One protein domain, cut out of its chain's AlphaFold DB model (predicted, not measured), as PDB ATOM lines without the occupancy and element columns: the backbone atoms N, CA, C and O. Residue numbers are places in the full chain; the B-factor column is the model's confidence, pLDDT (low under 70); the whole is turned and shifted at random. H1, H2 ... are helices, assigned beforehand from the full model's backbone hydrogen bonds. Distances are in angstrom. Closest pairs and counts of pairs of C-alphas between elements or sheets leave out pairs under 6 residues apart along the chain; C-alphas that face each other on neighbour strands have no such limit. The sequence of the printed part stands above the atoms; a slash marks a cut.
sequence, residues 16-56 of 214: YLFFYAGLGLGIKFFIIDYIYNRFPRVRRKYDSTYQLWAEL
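AT A GLANCE: This is residues 16 to 56 of the 214 residues of the protein "GRAM domain-containing protein" of Biomphalaria glabrata (UniProt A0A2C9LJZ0). One long helix, H1, makes one arm of an open, flat V, and two short helices, H2 and then H3, follow end to end as the other arm. The two arms come near each other at the corner, and most of H1 sticks out free as residues 16 to 31. The printed part has 41 residues with three named helices, H1, H2, H3 along the chain, and no named strand: all helix. It is extended, with a radius of gyration of the C-alphas of 14.1 A and spans of 43 by 24 by 9 A.

IN THESE COORDINATES: H1, residues 16 to 38, runs 31.2 A from C-alpha 16 at (25.367, -48.712, -50.407) to C-alpha 38 at (12.190, -40.833, -23.212). H2 holds residues 40 to 46 and measures 10.5 A. H3, residues 48 to 54, measures 9.7 A and ends with C-alpha 54 at (34.881, -33.396, -13.771).

HOW THE PARTS SIT: H1 and H2 are close but not clearly touching; their closest C-alphas, those of Tyr 36 and Arg 43, are 6.0 A apart. They run opposite ways at a steep tilt of 60 degrees. H2 and H3 meet only through their link. H1 and H3 are apart. Every O i to N i+4 pair is within hydrogen-bond range in H1 and H3, and 2 of 3 in H2.

THE WHOLE: The two C-alphas farthest apart, those of Tyr 16 and Glu 55, are 43.2 A apart. The printed part has no cut, and both links are tight. Mean pLDDT of the printed part is 75.3; residues 40 to 51 and 53 to 55 are under 70.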
ATOM      1  N   TYR A  16      25.759 -48.027 -51.640       81.00
ATOM      2  CA  TYR A  16      25.367 -48.712 -50.407       81.00
ATOM      3  C   TYR A  16      26.075 -48.126 -49.187       81.00
ATOM      4  O   TYR A  16      25.481 -48.069 -48.115       81.00
ATOM      5  N   LEU A  17      27.308 -47.634 -49.336       77.56
ATOM      6  CA  LEU A  17      28.033 -46.995 -48.238       77.56
ATOM      7  C   LEU A  17      27.337 -45.715 -47.775       77.56
ATOM      8  O   LEU A  17      27.126 -45.545 -46.577       77.56
ATOM      9  N   PHE A  18      26.916 -44.855 -48.705       80.06
ATOM     10  CA  PHE A  18      26.148 -43.659 -48.355       80.06
ATOM     11  C   PHE A  18      24.776 -44.000 -47.772       80.06
ATOM     12  O   PHE A  18      24.339 -43.339 -46.832       80.06
ATOM     13  N   PHE A  19      24.125 -45.058 -48.262       85.88
ATOM     14  CA  PHE A  19      22.859 -45.526 -47.705       85.88
ATOM     15  C   PHE A  19      23.014 -46.035 -46.265       85.88
ATOM     16  O   PHE A  19      22.294 -45.577 -45.384       85.88
ATOM     17  N   TYR A  20      23.979 -46.916 -45.987       86.50
ATOM     18  CA  TYR A  20      24.226 -47.421 -44.631       86.50
ATOM     19  C   TYR A  20      24.778 -46.346 -43.692       86.50
ATOM     20  O   TYR A  20      24.431 -46.341 -42.514       86.50
ATOM     21  N   ALA A  21      25.589 -45.407 -44.189       85.12
ATOM     22  CA  ALA A  21      26.044 -44.262 -43.406       85.12
ATOM     23  C   ALA A  21      24.877 -43.327 -43.055       85.12
ATOM     24  O   ALA A  21      24.738 -42.932 -41.900       85.12
ATOM     25  N   GLY A  22      24.003 -43.021 -44.021       85.69
ATOM     26  CA  GLY A  22      22.793 -42.225 -43.805       85.69
ATOM     27  C   GLY A  22      21.795 -42.916 -42.878       85.69
ATOM     28  O   GLY A  22      21.280 -42.287 -41.959       85.69
ATOM     29  N   LEU A  23      21.584 -44.223 -43.046       89.44
ATOM     30  CA  LEU A  23      20.758 -45.045 -42.164       89.44
ATOM     31  C   LEU A  23      21.350 -45.099 -40.750       89.44
ATOM     32  O   LEU A  23      20.627 -44.930 -39.777       89.44
ATOM     33  N   GLY A  24      22.666 -45.281 -40.626       85.75
ATOM     34  CA  GLY A  24      23.371 -45.301 -39.351       85.75
ATOM     35  C   GLY A  24      23.288 -43.963 -38.624       85.75
ATOM     36  O   GLY A  24      22.994 -43.941 -37.434       85.75
ATOM     37  N   LEU A  25      23.476 -42.843 -39.330       87.38
ATOM     38  CA  LEU A  25      23.305 -41.501 -38.769       87.38
ATOM     39  C   LEU A  25      21.844 -41.223 -38.408       87.38
ATOM     40  O   LEU A  25      21.583 -40.711 -37.325       87.38
ATOM     41  N   GLY A  26      20.898 -41.607 -39.263       88.00
ATOM     42  CA  GLY A  26      19.467 -41.463 -39.011       88.00
ATOM     43  C   GLY A  26      19.020 -42.255 -37.789       88.00
ATOM     44  O   GLY A  26      18.394 -41.695 -36.900       88.00
ATOM     45  N   ILE A  27      19.410 -43.527 -37.681       88.25
ATOM     46  CA  ILE A  27      19.151 -44.364 -36.504       88.25
ATOM     47  C   ILE A  27      19.835 -43.775 -35.272       88.25
ATOM     48  O   ILE A  27      19.218 -43.698 -34.213       88.25
ATOM     49  N   LYS A  28      21.093 -43.337 -35.398       83.12
ATOM     50  CA  LYS A  28      21.851 -42.752 -34.294       83.12
ATOM     51  C   LYS A  28      21.144 -41.511 -33.760       83.12
ATOM     52  O   LYS A  28      20.819 -41.500 -32.589       83.12
ATOM     53  N   PHE A  29      20.853 -40.510 -34.581       84.19
ATOM     54  CA  PHE A  29      20.170 -39.308 -34.104       84.19
ATOM     55  C   PHE A  29      18.732 -39.613 -33.682       84.19
ATOM     56  O   PHE A  29      18.340 -39.331 -32.560       84.19
ATOM     57  N   PHE A  30      17.948 -40.288 -34.518       83.62
ATOM     58  CA  PHE A  30      16.528 -40.481 -34.248       83.62
ATOM     59  C   PHE A  30      16.261 -41.413 -33.064       83.62
ATOM     60  O   PHE A  30      15.474 -41.066 -32.190       83.62
ATOM     61  N   ILE A  31      16.912 -42.579 -32.991       82.62
ATOM     62  CA  ILE A  31      16.671 -43.534 -31.899       82.62
ATOM     63  C   ILE A  31      17.389 -43.096 -30.629       82.62
ATOM     64  O   ILE A  31      16.789 -43.177 -29.562       82.62
ATOM     65  N   ILE A  32      18.637 -42.619 -30.701       78.56
ATOM     66  CA  ILE A  32      19.380 -42.253 -29.487       78.56
ATOM     67  C   ILE A  32      18.845 -40.946 -28.892       78.56
ATOM     68  O   ILE A  32      18.630 -40.890 -27.681       78.56
ATOM     69  N   ASP A  33      18.537 -39.926 -29.695       76.19
ATOM     70  CA  ASP A  33      17.950 -38.701 -29.138       76.19
ATOM     71  C   ASP A  33      16.546 -38.978 -28.589       76.19
ATOM     72  O   ASP A  33      16.196 -38.498 -27.508       76.19
ATOM     73  N   TYR A  34      15.764 -39.841 -29.251       82.38
ATOM     74  CA  TYR A  34      14.468 -40.276 -28.731       82.38
ATOM     75  C   TYR A  34      14.596 -41.092 -27.435       82.38
ATOM     76  O   TYR A  34      13.855 -40.838 -26.485       82.38
ATOM     77  N   ILE A  35      15.545 -42.037 -27.343       80.38
ATOM     78  CA  ILE A  35      15.751 -42.860 -26.140       80.38
ATOM     79  C   ILE A  35      16.227 -42.002 -24.965       80.38
ATOM     80  O   ILE A  35      15.769 -42.206 -23.840       80.38
ATOM     81  N   TYR A  36      17.086 -41.010 -25.215       74.88
ATOM     82  CA  TYR A  36      17.553 -40.086 -24.184       74.88
ATOM     83  C   TYR A  36      16.467 -39.112 -23.737       74.88
ATOM     84  O   TYR A  36      16.407 -38.796 -22.547       74.88
ATOM     85  N   ASN A  37      15.578 -38.689 -24.640       77.50
ATOM     86  CA  ASN A  37      14.431 -37.858 -24.284       77.50
ATOM     87  C   ASN A  37      13.356 -38.656 -23.522       77.50
ATOM     88  O   ASN A  37      12.720 -38.139 -22.606       77.50
ATOM     89  N   ARG A  38      13.172 -39.943 -23.854       80.06
ATOM     90  CA  ARG A  38      12.190 -40.833 -23.212       80.06
ATOM     91  C   ARG A  38      12.662 -41.368 -21.854       80.06
ATOM     92  O   ARG A  38      11.847 -41.501 -20.944       80.06
ATOM     93  N   PHE A  39      13.956 -41.667 -21.700       74.44
ATOM     94  CA  PHE A  39      14.534 -42.248 -20.483       74.44
ATOM     95  C   PHE A  39      15.780 -41.477 -19.995       74.44
ATOM     96  O   PHE A  39      16.919 -41.920 -20.187       74.44
ATOM     97  N   PRO A  40      15.607 -40.378 -19.236       66.94
ATOM     98  CA  PRO A  40      16.720 -39.558 -18.734       66.94
ATOM     99  C   PRO A  40      17.630 -40.288 -17.727       66.94
ATOM    100  O   PRO A  40      18.741 -39.847 -17.439       66.94
ATOM    101  N   ARG A  41      17.181 -41.429 -17.182       61.84
ATOM    102  CA  ARG A  41      17.975 -42.290 -16.289       61.84
ATOM    103  C   ARG A  41      19.150 -42.974 -16.996       61.84
ATOM    104  O   ARG A  41      20.153 -43.238 -16.345       61.84
ATOM    105  N   VAL A  42      19.035 -43.257 -18.295       66.19
ATOM    106  CA  VAL A  42      20.088 -43.940 -19.067       66.19
ATOM    107  C   VAL A  42      21.195 -42.953 -19.438       66.19
ATOM    108  O   VAL A  42      22.370 -43.275 -19.290       66.19
ATOM    109  N   ARG A  43      20.825 -41.706 -19.772       64.06
ATOM    110  CA  ARG A  43      21.757 -40.587 -19.997       64.06
ATOM    111  C   ARG A  43      22.714 -40.389 -18.817       64.06
ATOM    112  O   ARG A  43      23.917 -40.338 -19.019       64.06
ATOM    113  N   ARG A  44      22.192 -40.412 -17.585       64.44
ATOM    114  CA  ARG A  44      23.002 -40.271 -16.360       64.44
ATOM    115  C   ARG A  44      24.047 -41.373 -16.147       64.44
ATOM    116  O   ARG A  44      25.056 -41.101 -15.517       64.44
ATOM    117  N   LYS A  45      23.827 -42.599 -16.640       64.31
ATOM    118  CA  LYS A  45      24.822 -43.686 -16.528       64.31
ATOM    119  C   LYS A  45      25.933 -43.573 -17.578       64.31
ATOM    120  O   LYS A  45      27.083 -43.879 -17.273       64.31
ATOM    121  N   TYR A  46      25.602 -43.127 -18.791       64.81
ATOM    122  CA  TYR A  46      26.590 -42.893 -19.855       64.81
ATOM    123  C   TYR A  46      27.393 -41.594 -19.657       64.81
ATOM    124  O   TYR A  46      28.497 -41.496 -20.181       64.81
ATOM    125  N   ASP A  47      26.897 -40.661 -18.836       64.88
ATOM    126  CA  ASP A  47      27.626 -39.468 -18.359       64.88
ATOM    127  C   ASP A  47      28.715 -39.770 -17.311       64.88
ATOM    128  O   ASP A  47      29.387 -38.860 -16.832       64.88
ATOM    129  N   SER A  48      28.927 -41.039 -16.946       61.34
ATOM    130  CA  SER A  48      30.004 -41.438 -16.025       61.34
ATOM    131  C   SER A  48      31.389 -41.019 -16.524       61.34
ATOM    132  O   SER A  48      32.261 -40.724 -15.716       61.34
ATOM    133  N   THR A  49      31.583 -40.917 -17.841       60.47
ATOM    134  CA  THR A  49      32.804 -40.349 -18.422       60.47
ATOM    135  C   THR A  49      32.923 -38.859 -18.114       60.47
ATOM    136  O   THR A  49      33.986 -38.436 -17.683       60.47
ATOM    137  N   TYR A  50      31.856 -38.068 -18.259       63.09
ATOM    138  CA  TYR A  50      31.857 -36.643 -17.906       63.09
ATOM    139  C   TYR A  50      32.083 -36.420 -16.406       63.09
ATOM    140  O   TYR A  50      32.829 -35.520 -16.040       63.09
ATOM    141  N   GLN A  51      31.508 -37.267 -15.543       63.44
ATOM    142  CA  GLN A  51      31.800 -37.250 -14.105       63.44
ATOM    143  C   GLN A  51      33.276 -37.539 -13.829       63.44
ATOM    144  O   GLN A  51      33.903 -36.767 -13.121       63.44
ATOM    145  N   LEU A  52      33.866 -38.545 -14.478       70.81
ATOM    146  CA  LEU A  52      35.307 -38.819 -14.408       70.81
ATOM    147  C   LEU A  52      36.165 -37.634 -14.881       70.81
ATOM    148  O   LEU A  52      37.198 -37.342 -14.288       70.81
ATOM    149  N   TRP A  53      35.732 -36.935 -15.936       62.78
ATOM    150  CA  TRP A  53      36.402 -35.731 -16.437       62.78
ATOM    151  C   TRP A  53      36.237 -34.518 -15.510       62.78
ATOM    152  O   TRP A  53      37.121 -33.668 -15.474       62.78
ATOM    153  N   ALA A  54      35.139 -34.442 -14.758       67.00
ATOM    154  CA  ALA A  54      34.881 -33.396 -13.771       67.00
ATOM    155  C   ALA A  54      35.520 -33.688 -12.400       67.00
ATOM    156  O   ALA A  54      35.818 -32.760 -11.654       67.00
ATOM    157  N   GLU A  55      35.731 -34.963 -12.076       67.62
ATOM    158  CA  GLU A  55      36.368 -35.448 -10.844       67.62
ATOM    159  C   GLU A  55      37.895 -35.538 -10.958       67.62
ATOM    160  O   GLU A  55      38.563 -35.828  -9.965       67.62
ATOM    161  N   LEU A  56      38.465 -35.287 -12.144       73.06
ATOM    162  CA  LEU A  56      39.910 -35.188 -12.310       73.06
ATOM    163  C   LEU A  56      40.423 -34.030 -11.437       73.06
ATOM    164  O   LEU A  56      40.053 -32.876 -11.675       73.06
TER     165      LEU A  56